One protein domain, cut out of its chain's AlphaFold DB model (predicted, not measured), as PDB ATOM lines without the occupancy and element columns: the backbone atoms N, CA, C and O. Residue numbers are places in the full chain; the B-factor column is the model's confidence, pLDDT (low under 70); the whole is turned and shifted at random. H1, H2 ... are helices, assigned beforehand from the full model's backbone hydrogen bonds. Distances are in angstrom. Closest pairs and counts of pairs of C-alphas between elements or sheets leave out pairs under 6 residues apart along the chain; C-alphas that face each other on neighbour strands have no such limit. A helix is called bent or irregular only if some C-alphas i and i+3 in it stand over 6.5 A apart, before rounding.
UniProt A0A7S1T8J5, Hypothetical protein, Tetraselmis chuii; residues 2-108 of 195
ATOM      1  N   MET A   2     208.649 194.906 198.435       92.50
ATOM      2  CA  MET A   2     207.418 194.373 199.062       92.50
ATOM      3  C   MET A   2     206.547 195.424 199.780       92.50
ATOM      4  O   MET A   2     205.364 195.515 199.498       92.50
ATOM      5  N   LYS A   3     207.136 196.284 200.626       92.50
ATOM      6  CA  LYS A   3     206.395 197.351 201.331       92.50
ATOM      7  C   LYS A   3     205.732 198.379 200.406       92.50
ATOM      8  O   LYS A   3     204.706 198.931 200.757       92.50
ATOM      9  N   VAL A   4     206.317 198.653 199.237       94.62
ATOM     10  CA  VAL A   4     205.728 199.600 198.273       94.62
ATOM     11  C   VAL A   4     204.633 198.933 197.445       94.62
ATOM     12  O   VAL A   4     203.683 199.602 197.062       94.62
ATOM     13  N   ALA A   5     204.737 197.623 197.198       95.00
ATOM     14  CA  ALA A   5     203.688 196.872 196.512       95.00
ATOM     15  C   ALA A   5     202.368 196.892 197.303       95.00
ATOM     16  O   ALA A   5     201.314 197.084 196.707       95.00
ATOM     17  N   ASP A   6     202.454 196.794 198.631       96.19
ATOM     18  CA  ASP A   6     201.313 196.905 199.551       96.19
ATOM     19  C   ASP A   6     200.630 198.288 199.486       96.19
ATOM     20  O   ASP A   6     199.418 198.416 199.597       96.19
ATOM     21  N   LEU A   7     201.403 199.337 199.188       96.06
ATOM     22  CA  LEU A   7     200.922 200.716 199.044       96.06
ATOM     23  C   LEU A   7     200.705 201.128 197.580       96.06
ATOM     24  O   LEU A   7     200.680 202.319 197.261       96.06
ATOM     25  N   GLY A   8     200.559 200.172 196.658       95.94
ATOM     26  CA  GLY A   8     200.502 200.449 195.219       95.94
ATOM     27  C   GLY A   8     199.388 201.424 194.817       95.94
ATOM     28  O   GLY A   8     199.591 202.275 193.948       95.94
ATOM     29  N   HIS A   9     198.236 201.378 195.498       97.12
ATOM     30  CA  HIS A   9     197.117 202.292 195.235       97.12
ATOM     31  C   HIS A   9     197.481 203.769 195.478       97.12
ATOM     32  O   HIS A   9     196.903 204.648 194.836       97.12
ATOM     33  N   CYS A  10     198.474 204.064 196.328       97.81
ATOM     34  CA  CYS A  10     198.956 205.422 196.596       97.81
ATOM     35  C   CYS A  10     199.622 206.077 195.377       97.81
ATOM     36  O   CYS A  10     199.640 207.304 195.278       97.81
ATOM     37  N   ALA A  11     200.135 205.271 194.444       97.81
ATOM     38  CA  ALA A  11     200.728 205.704 193.178       97.81
ATOM     39  C   ALA A  11     199.825 205.396 191.969       97.81
ATOM     40  O   ALA A  11     200.292 205.380 190.832       97.81
ATOM     41  N   SER A  12     198.535 205.134 192.192       98.00
ATOM     42  CA  SER A  12     197.556 204.973 191.114       98.00
ATOM     43  C   SER A  12     196.950 206.320 190.698       98.00
ATOM     44  O   SER A  12     197.211 207.360 191.309       98.00
ATOM     45  N   ARG A  13     196.129 206.320 189.642       98.38
ATOM     46  CA  ARG A  13     195.362 207.511 189.245       98.38
ATOM     47  C   ARG A  13     194.425 207.930 190.379       98.38
ATOM     48  O   ARG A  13     193.864 207.072 191.051       98.38
ATOM     49  N   TRP A  14     194.188 209.233 190.513       98.31
ATOM     50  CA  TRP A  14     193.413 209.812 191.616       98.31
ATOM     51  C   TRP A  14     192.076 209.112 191.900       98.31
ATOM     52  O   TRP A  14     191.826 208.704 193.027       98.31
ATOM     53  N   ALA A  15     191.251 208.890 190.872       98.19
ATOM     54  CA  ALA A  15     189.957 208.224 191.038       98.19
ATOM     55  C   ALA A  15     190.088 206.787 191.578       98.19
ATOM     56  O   ALA A  15     189.305 206.367 192.424       98.19
ATOM     57  N   THR A  16     191.097 206.041 191.121       98.50
ATOM     58  CA  THR A  16     191.390 204.689 191.618       98.50
ATOM     59  C   THR A  16     191.907 204.736 193.051       98.50
ATOM     60  O   THR A  16     191.488 203.930 193.874       98.50
ATOM     61  N   HIS A  17     192.783 205.690 193.364       98.19
ATOM     62  CA  HIS A  17     193.292 205.890 194.715       98.19
ATOM     63  C   HIS A  17     192.151 206.168 195.704       98.19
ATOM     64  O   HIS A  17     192.048 205.467 196.707       98.19
ATOM     65  N   LEU A  18     191.258 207.111 195.378       98.06
ATOM     66  CA  LEU A  18     190.091 207.440 196.199       98.06
ATOM     67  C   LEU A  18     189.146 206.255 196.390       98.06
ATOM     68  O   LEU A  18     188.652 206.054 197.494       98.06
ATOM     69  N   TYR A  19     188.910 205.463 195.340       98.12
ATOM     70  CA  TYR A  19     188.102 204.250 195.450       98.12
ATOM     71  C   TYR A  19     188.661 203.303 196.520       98.12
ATOM     72  O   TYR A  19     187.930 202.884 197.411       98.12
ATOM     73  N   TRP A  20     189.968 203.028 196.483       98.19
ATOM     74  CA  TRP A  20     190.604 202.161 197.475       98.19
ATOM     75  C   TRP A  20     190.607 202.768 198.879       98.19
ATOM     76  O   TRP A  20     190.342 202.050 199.836       98.19
ATOM     77  N   CYS A  21     190.851 204.074 199.015       97.62
ATOM     78  CA  CYS A  21     190.782 204.742 200.317       97.62
ATOM     79  C   CYS A  21     189.372 204.678 200.919       97.62
ATOM     80  O   CYS A  21     189.241 204.464 202.121       97.62
ATOM     81  N   LYS A  22     188.327 204.779 200.089       97.38
ATOM     82  CA  LYS A  22     186.940 204.607 200.528       97.38
ATOM     83  C   LYS A  22     186.666 203.179 201.006       97.38
ATOM     84  O   LYS A  22     186.092 203.008 202.072       97.38
ATOM     85  N   CYS A  23     187.111 202.162 200.264       98.06
ATOM     86  CA  CYS A  23     186.971 200.770 200.702       98.06
ATOM     87  C   CYS A  23     187.697 200.506 202.033       98.06
ATOM     88  O   CYS A  23     187.140 199.849 202.906       98.06
ATOM     89  N   LEU A  24     188.909 201.049 202.205       97.25
ATOM     90  CA  LEU A  24     189.669 200.937 203.457       97.25
ATOM     91  C   LEU A  24     188.950 201.609 204.631       97.25
ATOM     92  O   LEU A  24     188.934 201.074 205.734       97.25
ATOM     93  N   GLU A  25     188.355 202.780 204.404       97.38
ATOM     94  CA  GLU A  25     187.576 203.473 205.428       97.38
ATOM     95  C   GLU A  25     186.338 202.674 205.849       97.38
ATOM     96  O   GLU A  25     186.087 202.518 207.041       97.38
ATOM     97  N   GLU A  26     185.599 202.126 204.882       97.88
ATOM     98  CA  GLU A  26     184.443 201.269 205.157       97.88
ATOM     99  C   GLU A  26     184.840 200.029 205.974       97.88
ATOM    100  O   GLU A  26     184.144 199.674 206.926       97.88
ATOM    101  N   GLU A  27     185.979 199.406 205.659       98.19
ATOM    102  CA  GLU A  27     186.515 198.269 206.415       98.19
ATOM    103  C   GLU A  27     186.909 198.658 207.848       98.19
ATOM    104  O   GLU A  27     186.530 197.975 208.801       98.19
ATOM    105  N   PHE A  28     187.604 199.785 208.027       98.06
ATOM    106  CA  PHE A  28     187.980 200.288 209.352       98.06
ATOM    107  C   PHE A  28     186.760 200.619 210.205       98.06
ATOM    108  O   PHE A  28     186.706 200.235 211.371       98.06
ATOM    109  N   PHE A  29     185.747 201.267 209.637       98.06
ATOM    110  CA  PHE A  29     184.512 201.550 210.360       98.06
ATOM    111  C   PHE A  29     183.712 200.289 210.686       98.06
ATOM    112  O   PHE A  29     183.099 200.224 211.752       98.06
ATOM    113  N   ALA A  30     183.724 199.281 209.811       98.06
ATOM    114  CA  ALA A  30     183.118 197.989 210.116       98.06
ATOM    115  C   ALA A  30     183.837 197.301 211.287       98.06
ATOM    116  O   ALA A  30     183.179 196.762 212.174       98.06
ATOM    117  N   GLN A  31     185.170 197.368 211.343       98.12
ATOM    118  CA  GLN A  31     185.921 196.857 212.488       98.12
ATOM    119  C   GLN A  31     185.594 197.625 213.778       98.12
ATOM    120  O   GLN A  31     185.331 196.994 214.800       98.12
ATOM    121  N   GLY A  32     185.548 198.958 213.741       98.06
ATOM    122  CA  GLY A  32     185.229 199.759 214.929       98.06
ATOM    123  C   GLY A  32     183.805 199.549 215.447       98.06
ATOM    124  O   GLY A  32     183.556 199.640 216.650       98.06
ATOM    125  N   ASP A  33     182.861 199.218 214.564       97.75
ATOM    126  CA  ASP A  33     181.526 198.773 214.966       97.75
ATOM    127  C   ASP A  33     181.574 197.446 215.730       97.75
ATOM    128  O   ASP A  33     180.976 197.347 216.799       97.75
ATOM    129  N   LEU A  34     182.328 196.463 215.230       98.06
ATOM    130  CA  LEU A  34     182.499 195.174 215.904       98.06
ATOM    131  C   LEU A  34     183.191 195.326 217.264       98.06
ATOM    132  O   LEU A  34     182.820 194.652 218.224       98.06
ATOM    133  N   GLU A  35     184.182 196.214 217.365       98.12
ATOM    134  CA  GLU A  35     184.854 196.527 218.629       98.12
ATOM    135  C   GLU A  35     183.865 197.119 219.640       98.12
ATOM    136  O   GLU A  35     183.804 196.661 220.783       98.12
ATOM    137  N   ARG A  36     183.025 198.065 219.203       96.25
ATOM    138  CA  ARG A  36     181.985 198.675 220.041       96.25
ATOM    139  C   ARG A  36     180.933 197.662 220.488       96.25
ATOM    140  O   ARG A  36     180.564 197.660 221.662       96.25
ATOM    141  N   ASP A  37     180.488 196.789 219.591       97.06
ATOM    142  CA  ASP A  37     179.519 195.730 219.895       97.06
ATOM    143  C   ASP A  37     180.094 194.697 220.879       97.06
ATOM    144  O   ASP A  37     179.373 194.147 221.712       97.06
ATOM    145  N   ALA A  38     181.412 194.486 220.848       97.69
ATOM    146  CA  ALA A  38     182.141 193.681 221.825       97.69
ATOM    147  C   ALA A  38     182.405 194.409 223.162       97.69
ATOM    148  O   ALA A  38     183.056 193.849 224.046       97.69
ATOM    149  N   GLY A  39     181.916 195.642 223.336       97.25
ATOM    150  CA  GLY A  39     182.124 196.452 224.538       97.25
ATOM    151  C   GLY A  39     183.530 197.049 224.659       97.25
ATOM    152  O   GLY A  39     183.925 197.462 225.751       97.25
ATOM    153  N   MET A  40     184.294 197.091 223.566       97.06
ATOM    154  CA  MET A  40     185.619 197.706 223.497       97.06
ATOM    155  C   MET A  40     185.532 199.109 222.879       97.06
ATOM    156  O   MET A  40     184.668 199.369 222.039       97.06
ATOM    157  N   PRO A  41     186.415 200.042 223.269       96.19
ATOM    158  CA  PRO A  41     186.525 201.309 222.558       96.19
ATOM    159  C   PRO A  41     187.025 201.061 221.122       96.19
ATOM    160  O   PRO A  41     187.970 200.282 220.960       96.19
ATOM    161  N   PRO A  42     186.449 201.725 220.100       96.50
ATOM    162  CA  PRO A  42     186.952 201.631 218.737       96.50
ATOM    163  C   PRO A  42     188.417 202.060 218.645       96.50
ATOM    164  O   PRO A  42     188.837 203.056 219.242       96.50
ATOM    165  N   SER A  43     189.191 201.320 217.862       95.75
ATOM    166  CA  SER A  43     190.578 201.635 217.554       95.75
ATOM    167  C   SER A  43     190.685 202.971 216.792       95.75
ATOM    168  O   SER A  43     189.732 203.415 216.140       95.75
ATOM    169  N   PRO A  44     191.850 203.647 216.824       95.12
ATOM    170  CA  PRO A  44     192.054 204.880 216.066       95.12
ATOM    171  C   PRO A  44     191.699 204.714 214.583       95.12
ATOM    172  O   PRO A  44     192.045 203.703 213.978       95.12
ATOM    173  N   LEU A  45     191.048 205.729 214.000       95.69
ATOM    174  CA  LEU A  45     190.518 205.751 212.622       95.69
ATOM    175  C   LEU A  45     189.339 204.804 212.345       95.69
ATOM    176  O   LEU A  45     188.784 204.855 211.251       95.69
ATOM    177  N   MET A  46     188.946 203.969 213.310       97.25
ATOM    178  CA  MET A  46     187.853 203.001 213.163       97.25
ATOM    179  C   MET A  46     186.517 203.523 213.705       97.25
ATOM    180  O   MET A  46     185.481 202.883 213.547       97.25
ATOM    181  N   ASP A  47     186.505 204.710 214.310       96.00
ATOM    182  CA  ASP A  47     185.280 205.361 214.763       96.00
ATOM    183  C   ASP A  47     184.647 206.203 213.646       96.00
ATOM    184  O   ASP A  47     185.201 207.218 213.224       96.00
ATOM    185  N   ARG A  48     183.440 205.813 213.223       95.25
ATOM    186  CA  ARG A  48     182.622 206.532 212.229       95.25
ATOM    187  C   ARG A  48     182.220 207.950 212.646       95.25
ATOM    188  O   ARG A  48     181.776 208.725 211.805       95.25
ATOM    189  N   SER A  49     182.283 208.261 213.940       93.12
ATOM    190  CA  SER A  49     181.970 209.589 214.478       93.12
ATOM    191  C   SER A  49     183.176 210.534 214.482       93.12
ATOM    192  O   SER A  49     183.018 211.728 214.731       93.12
ATOM    193  N   ALA A  50     184.365 210.015 214.167       93.44
ATOM    194  CA  ALA A  50     185.614 210.756 214.100       93.44
ATOM    195  C   ALA A  50     186.147 210.828 212.651       93.44
ATOM    196  O   ALA A  50     185.686 210.091 211.774       93.44
ATOM    197  N   PRO A  51     187.137 211.698 212.365       93.81
ATOM    198  CA  PRO A  51     187.780 211.737 211.056       93.81
ATOM    199  C   PRO A  51     188.426 210.388 210.696       93.81
ATOM    200  O   PRO A  51     189.385 209.953 211.337       93.81
ATOM    201  N   GLY A  52     187.904 209.745 209.650       93.69
ATOM    202  CA  GLY A  52     188.362 208.444 209.167       93.69
ATOM    203  C   GLY A  52     189.576 208.510 208.242       93.69
ATOM    204  O   GLY A  52     190.297 209.511 208.164       93.69
ATOM    205  N   CYS A  53     189.808 207.421 207.515       93.19
ATOM    206  CA  CYS A  53     190.918 207.302 206.573       93.19
ATOM    207  C   CYS A  53     190.823 208.329 205.433       93.19
ATOM    208  O   CYS A  53     191.854 208.819 204.988       93.19
ATOM    209  N   MET A  54     189.624 208.706 204.983       95.81
ATOM    210  CA  MET A  54     189.425 209.673 203.896       95.81
ATOM    211  C   MET A  54     189.597 211.132 204.331       95.81
ATOM    212  O   MET A  54     189.578 212.024 203.482       95.81
ATOM    213  N   SER A  55     189.787 211.393 205.630       96.81
ATOM    214  CA  SER A  55     190.094 212.738 206.114       96.81
ATOM    215  C   SER A  55     191.373 213.266 205.447       96.81
ATOM    216  O   SER A  55     192.413 212.593 205.517       96.81
ATOM    217  N   PRO A  56     191.346 214.472 204.841       97.31
ATOM    218  CA  PRO A  56     192.523 215.049 204.202       97.31
ATOM    219  C   PRO A  56     193.738 215.114 205.129       97.31
ATOM    220  O   PRO A  56     194.832 214.726 204.723       97.31
ATOM    221  N   THR A  57     193.543 215.488 206.396       96.88
ATOM    222  CA  THR A  57     194.616 215.567 207.399       96.88
ATOM    223  C   THR A  57     195.272 214.213 207.670       96.88
ATOM    224  O   THR A  57     196.505 214.102 207.754       96.88
ATOM    225  N   ASN A  58     194.467 213.150 207.751       97.38
ATOM    226  CA  ASN A  58     194.967 211.792 207.963       97.38
ATOM    227  C   ASN A  58     195.750 211.297 206.738       97.38
ATOM    228  O   ASN A  58     196.845 210.750 206.888       97.38
ATOM    229  N   GLN A  59     195.258 211.562 205.524       98.12
ATOM    230  CA  GLN A  59     195.952 211.205 204.281       98.12
ATOM    231  C   GLN A  59     197.255 211.985 204.095       98.12
ATOM    232  O   GLN A  59     198.287 211.395 203.769       98.12
ATOM    233  N   VAL A  60     197.261 213.297 204.353       98.44
ATOM    234  CA  VAL A  60     198.478 214.122 204.294       98.44
ATOM    235  C   VAL A  60     199.536 213.586 205.254       98.44
ATOM    236  O   VAL A  60     200.701 213.436 204.869       98.44
ATOM    237  N   SER A  61     199.138 213.246 206.479       98.19
ATOM    238  CA  SER A  61     200.029 212.655 207.479       98.19
ATOM    239  C   SER A  61     200.567 211.295 207.025       98.19
ATOM    240  O   SER A  61     201.780 211.069 207.052       98.19
ATOM    241  N   PHE A  62     199.700 210.416 206.517       98.12
ATOM    242  CA  PHE A  62     200.096 209.109 205.994       98.12
ATOM    243  C   PHE A  62     201.115 209.225 204.851       98.12
ATOM    244  O   PHE A  62     202.170 208.583 204.876       98.12
ATOM    245  N   TYR A  63     200.862 210.099 203.875       98.50
ATOM    246  CA  TYR A  63     201.800 210.332 202.779       98.50
ATOM    247  C   TYR A  63     203.128 210.906 203.273       98.50
ATOM    248  O   TYR A  63     204.187 210.442 202.845       98.50
ATOM    249  N   ARG A  64     203.091 211.887 204.183       98.44
ATOM    250  CA  ARG A  64     204.283 212.557 204.717       98.44
ATOM    251  C   ARG A  64     205.207 211.589 205.448       98.44
ATOM    252  O   ARG A  64     206.415 211.618 205.216       98.44
ATOM    253  N   TYR A  65     204.653 210.762 206.330       98.12
ATOM    254  CA  TYR A  65     205.451 209.944 207.242       98.12
ATOM    255  C   TYR A  65     205.697 208.521 206.735       98.12
ATOM    256  O   TYR A  65     206.724 207.937 207.079       98.12
ATOM    257  N   ILE A  66     204.814 207.973 205.892       97.81
ATOM    258  CA  ILE A  66     204.880 206.573 205.449       97.81
ATOM    259  C   ILE A  66     205.110 206.470 203.939       97.81
ATOM    260  O   ILE A  66     206.159 205.981 203.511       97.81
ATOM    261  N   ALA A  67     204.163 206.931 203.117       97.75
ATOM    262  CA  ALA A  67     204.181 206.613 201.687       97.75
ATOM    263  C   ALA A  67     205.347 207.290 200.943       97.75
ATOM    264  O   ALA A  67     206.136 206.613 200.279       97.75
ATOM    265  N   MET A  68     205.508 208.613 201.070       98.25
ATOM    266  CA  MET A  68     206.526 209.365 200.324       98.25
ATOM    267  C   MET A  68     207.962 208.925 200.643       98.25
ATOM    268  O   MET A  68     208.728 208.721 199.694       98.25
ATOM    269  N   PRO A  69     208.356 208.695 201.916       98.25
ATOM    270  CA  PRO A  69     209.664 208.123 202.224       98.25
ATOM    271  C   PRO A  69     209.907 206.770 201.540       98.25
ATOM    272  O   PRO A  69     210.997 206.543 201.013       98.25
ATOM    273  N   LEU A  70     208.903 205.887 201.493       97.88
ATOM    274  CA  LEU A  70     209.026 204.572 200.858       97.88
ATOM    275  C   LEU A  70     209.196 204.677 199.335       97.88
ATOM    276  O   LEU A  70     210.109 204.053 198.785       97.88
ATOM    277  N   PHE A  71     208.387 205.499 198.659       97.88
ATOM    278  CA  PHE A  71     208.520 205.731 197.215       97.88
ATOM    279  C   PHE A  71     209.856 206.390 196.853       97.88
ATOM    280  O   PHE A  71     210.493 205.972 195.887       97.88
ATOM    281  N   ALA A  72     210.331 207.353 197.651       97.38
ATOM    282  CA  ALA A  72     211.618 208.014 197.431       97.38
ATOM    283  C   ALA A  72     212.812 207.056 197.583       97.38
ATOM    284  O   ALA A  72     213.779 207.119 196.823       97.38
ATOM    285  N   LYS A  73     212.766 206.139 198.560       97.38
ATOM    286  CA  LYS A  73     213.803 205.104 198.703       97.38
ATOM    287  C   LYS A  73     213.752 204.100 197.552       97.38
ATOM    288  O   LYS A  73     214.812 203.700 197.074       97.38
ATOM    289  N   LEU A  74     212.554 203.718 197.098       97.25
ATOM    290  CA  LEU A  74     212.395 202.808 195.964       97.25
ATOM    291  C   LEU A  74     212.945 203.420 194.674       97.25
ATOM    292  O   LEU A  74     213.759 202.776 194.022       97.25
ATOM    293  N   SER A  75     212.570 204.658 194.344       96.88
ATOM    294  CA  SER A  75     213.027 205.335 193.124       96.88
ATOM    295  C   SER A  75     214.531 205.598 193.123       96.88
ATOM    296  O   SER A  75     215.174 205.487 192.082       96.88
ATOM    297  N   LYS A  76     215.123 205.872 194.293       97.12
ATOM    298  CA  LYS A  76     216.581 205.977 194.437       97.12
ATOM    299  C   LYS A  76     217.291 204.654 194.133       97.12
ATOM    300  O   LYS A  76     218.360 204.674 193.531       97.12
ATOM    301  N   ALA A  77     216.738 203.526 194.579       97.31
ATOM    302  CA  ALA A  77     217.323 202.204 194.348       97.31
ATOM    303  C   ALA A  77     217.061 201.682 192.925       97.31
ATOM    304  O   ALA A  77     217.922 201.036 192.337       97.31
ATOM    305  N   PHE A  78     215.887 201.986 192.368       96.88
ATOM    306  CA  PHE A  78     215.435 201.541 191.055       96.88
ATOM    307  C   PHE A  78     214.903 202.743 190.262       96.88
ATOM    308  O   PHE A  78     213.702 203.011 190.282       96.88
ATOM    309  N   PRO A  79     215.762 203.463 189.518       95.88
ATOM    310  CA  PRO A  79     215.358 204.669 188.789       95.88
ATOM    311  C   PRO A  79     214.207 204.457 187.791       95.88
ATOM    312  O   PRO A  79     213.454 205.384 187.511       95.88
ATOM    313  N   GLY A  80     214.006 203.227 187.302       97.12
ATOM    314  CA  GLY A  80     212.857 202.873 186.461       97.12
ATOM    315  C   GLY A  80     211.490 203.030 187.143       97.12
ATOM    316  O   GLY A  80     210.473 203.009 186.464       97.12
ATOM    317  N   THR A  81     211.437 203.220 188.466       96.81
ATOM    318  CA  THR A  81     210.189 203.435 189.215       96.81
ATOM    319  C   THR A  81     209.920 204.908 189.534       96.81
ATOM    320  O   THR A  81     209.089 205.200 190.395       96.81
ATOM    321  N   LEU A  82     210.623 205.852 188.896       97.50
ATOM    322  CA  LEU A  82     210.423 207.291 189.124       97.50
ATOM    323  C   LEU A  82     208.982 207.735 188.850       97.50
ATOM    324  O   LEU A  82     208.453 208.559 189.591       97.50
ATOM    325  N   GLU A  83     208.320 207.148 187.854       97.50
ATOM    326  CA  GLU A  83     206.922 207.460 187.537       97.50
ATOM    327  C   GLU A  83     205.973 207.158 188.706       97.50
ATOM    328  O   GLU A  83     205.070 207.950 188.974       97.50
ATOM    329  N   LEU A  84     206.221 206.082 189.466       96.94
ATOM    330  CA  LEU A  84     205.437 205.762 190.666       96.94
ATOM    331  C   LEU A  84     205.601 206.839 191.741       96.94
ATOM    332  O   LEU A  84     204.622 207.250 192.359       96.94
ATOM    333  N   MET A  85     206.828 207.327 191.946       97.75
ATOM    334  CA  MET A  85     207.092 208.417 192.889       97.75
ATOM    335  C   MET A  85     206.410 209.717 192.444       97.75
ATOM    336  O   MET A  85     205.795 210.387 193.270       97.75
ATOM    337  N   CYS A  86     206.478 210.060 191.154       98.31
ATOM    338  CA  CYS A  86     205.811 211.242 190.604       98.31
ATOM    339  C   CYS A  86     204.286 211.166 190.760       98.31
ATOM    340  O   CYS A  86     203.660 212.151 191.150       98.31
ATOM    341  N   GLN A  87     203.682 210.004 190.496       98.62
ATOM    342  CA  GLN A  87     202.240 209.818 190.649       98.62
ATOM    343  C   GLN A  87     201.808 209.853 192.123       98.62
ATOM    344  O   GLN A  87     200.791 210.469 192.444       98.62
ATOM    345  N   ALA A  88     202.589 209.254 193.029       98.38
ATOM    346  CA  ALA A  88     202.345 209.349 194.468       98.38
ATOM    347  C   ALA A  88     202.419 210.804 194.964       98.38
ATOM    348  O   ALA A  88     201.547 211.238 195.713       98.38
ATOM    349  N   ASP A  89     203.402 211.581 194.495       98.62
ATOM    350  CA  ASP A  89     203.513 213.007 194.819       98.62
ATOM    351  C   ASP A  89     202.326 213.822 194.276       98.62
ATOM    352  O   ASP A  89     201.824 214.720 194.952       98.62
ATOM    353  N   ALA A  90     201.815 213.487 193.087       98.75
ATOM    354  CA  ALA A  90     200.620 214.124 192.536       98.75
ATOM    355  C   ALA A  90     199.375 213.882 193.411       98.75
ATOM    356  O   ALA A  90     198.628 214.821 193.686       98.75
ATOM    357  N   ASN A  91     199.172 212.655 193.900       98.69
ATOM    358  CA  ASN A  91     198.094 212.346 194.847       98.69
ATOM    359  C   ASN A  91     198.304 213.069 196.187       98.69
ATOM    360  O   ASN A  91     197.369 213.657 196.722       98.69
ATOM    361  N   PHE A  92     199.543 213.124 196.687       98.69
ATOM    362  CA  PHE A  92     199.867 213.851 197.915       98.69
ATOM    363  C   PHE A  92     199.534 215.348 197.825       98.69
ATOM    364  O   PHE A  92     199.020 215.941 198.771       98.69
ATOM    365  N   ARG A  93     199.801 215.986 196.680       98.69
ATOM    366  CA  ARG A  93     199.430 217.392 196.452       98.69
ATOM    367  C   ARG A  93     197.919 217.602 196.422       98.69
ATOM    368  O   ARG A  93     197.473 218.632 196.913       98.69
ATOM    369  N   GLN A  94     197.156 216.654 195.881       98.44
ATOM    370  CA  GLN A  94     195.694 216.730 195.897       98.44
ATOM    371  C   GLN A  94     195.149 216.661 197.323       98.44
ATOM    372  O   GLN A  94     194.345 217.508 197.693       98.44
ATOM    373  N   TRP A  95     195.659 215.751 198.154       98.56
ATOM    374  CA  TRP A  95     195.278 215.699 199.566       98.56
ATOM    375  C   TRP A  95     195.616 216.983 200.326       98.56
ATOM    376  O   TRP A  95     194.772 217.482 201.059       98.56
ATOM    377  N   LYS A  96     196.793 217.580 200.096       98.44
ATOM    378  CA  LYS A  96     197.141 218.886 200.688       98.44
ATOM    379  C   LYS A  96     196.214 220.015 200.235       98.44
ATOM    380  O   LYS A  96     195.936 220.922 201.008       98.44
ATOM    381  N   ALA A  97     195.761 219.987 198.982       98.06
ATOM    382  CA  ALA A  97     194.802 220.971 198.491       98.06
ATOM    383  C   ALA A  97     193.434 220.808 199.172       98.06
ATOM    384  O   ALA A  97     192.833 221.809 199.544       98.06
ATOM    385  N   LEU A  98     192.984 219.566 199.378       97.44
ATOM    386  CA  LEU A  98     191.750 219.267 200.111       97.44
ATOM    387  C   LEU A  98     191.846 219.648 201.595       97.44
ATOM    388  O   LEU A  98     190.891 220.183 202.141       97.44
ATOM    389  N   GLU A  99     192.995 219.413 202.234       97.31
ATOM    390  CA  GLU A  99     193.256 219.828 203.621       97.31
ATOM    391  C   GLU A  99     193.145 221.352 203.762       97.31
ATOM    392  O   GLU A  99     192.381 221.837 204.588       97.31
ATOM    393  N   ALA A 100     193.802 222.108 202.877       96.12
ATOM    394  CA  ALA A 100     193.716 223.569 202.878       96.12
ATOM    395  C   ALA A 100     192.295 224.094 202.588       96.12
ATOM    396  O   ALA A 100     191.905 225.135 203.108       96.12
ATOM    397  N   GLN A 101     191.521 223.402 201.747       94.12
ATOM    398  CA  GLN A 101     190.120 223.758 201.492       94.12
ATOM    399  C   GLN A 101     189.250 223.548 202.733       94.12
ATOM    400  O   GLN A 101     188.477 224.440 203.074       94.12
ATOM    401  N   ALA A 102     189.422 222.425 203.433       91.81
ATOM    402  CA  ALA A 102     188.691 222.139 204.664       91.81
ATOM    403  C   ALA A 102     188.984 223.174 205.766       91.81
ATOM    404  O   ALA A 102     188.060 223.639 206.427       91.81
ATOM    405  N   GLU A 103     190.246 223.601 205.913       91.19
ATOM    406  CA  GLU A 103     190.636 224.652 206.868       91.19
ATOM    407  C   GLU A 103     189.960 226.005 206.574       91.19
ATOM    408  O   GLU A 103     189.554 226.720 207.492       91.19
ATOM    409  N   LEU A 104     189.820 226.371 205.294       90.56
ATOM    410  CA  LEU A 104     189.145 227.609 204.894       90.56
ATOM    411  C   LEU A 104     187.640 227.554 205.175       90.56
ATOM    412  O   LEU A 104     187.086 228.526 205.684       90.56
ATOM    413  N   GLU A 105     186.992 226.427 204.877       88.88
ATOM    414  CA  GLU A 105     185.560 226.225 205.135       88.88
ATOM    415  C   GLU A 105     185.220 226.287 206.631       88.88
ATOM    416  O   GLU A 105     184.188 226.844 206.997       88.88
ATOM    417  N   GLU A 106     186.097 225.784 207.503       84.19
ATOM    418  CA  GLU A 106     185.911 225.856 208.959       84.19
ATOM    419  C   GLU A 106     186.075 227.287 209.512       84.19
ATOM    420  O   GLU A 106     185.481 227.640 210.531       84.19
ATOM    421  N   SER A 107     186.846 228.137 208.826       80.31
ATOM    422  CA  SER A 107     187.078 229.531 209.228       80.31
ATOM    423  C   SER A 107     185.953 230.503 208.844       80.31
ATOM    424  O   SER A 107     185.876 231.605 209.398       80.31
ATOM    425  N   GLU A 108     185.072 230.117 207.917       71.62
ATOM    426  CA  GLU A 108     183.940 230.940 207.493       71.62
ATOM    427  C   GLU A 108     182.819 230.886 208.549       71.62
ATOM    428  O   GLU A 108     182.292 229.810 208.851       71.62
TER     429      GLU A 108
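Overview. This is residues 2 to 108 of the 195 residues of the protein "Hypothetical protein" of Tetraselmis chuii (UniProt A0A7S1T8J5). Bent helix H4 and long H5 fold side by side as a hairpin, and long H3 branches off near the middle of H5; short H1 packs on H4b, H2 on H5 and H3. Of 107 printed residues, five named helices, H1 to H5, hold 84: all helix. It is only just compact, close to loose, radius of gyration of the C-alphas 15.6 A, spans 49 by 39 by 22 A.

Along the chain. Find C-alpha 2 at (207.418, 194.373, 199.062), where H1, residues 2 to 6, begins. H2 is 8 to 11; H3, 14 to 37, runs 34.5 A. H4, 56 to 77, is one helix by its hydrogen bonds but bent, C-alphas 65 and 68 being 7.0 A apart: arms H4a, 56 to 65, and H4b, 68 to 77. H5, 79 to 107, runs 42.8 A to (187.078, 229.531, 209.228); it is irregular, C-alphas 80 and 83 being 7.6 A apart.

Arrangement. Look at Val 4 and Leu 70, the closest C-alphas, 6.5 A, where H1 touches H4b. H5 touches H4b, opposite ways at a shallow tilt of 15 degrees, closest C-alphas Ser 75 and Leu 82, 5.2 A. O i to N i+4 pairs are within hydrogen-bond range throughout H1, H3, H4a and H4b, and 23 of 25 in H5; H2 is too short.

Size, cuts and confidence. The printed part has no cut; the H3 to H4 link is long, 18 residues. No printed residue is under 70 in pLDDT.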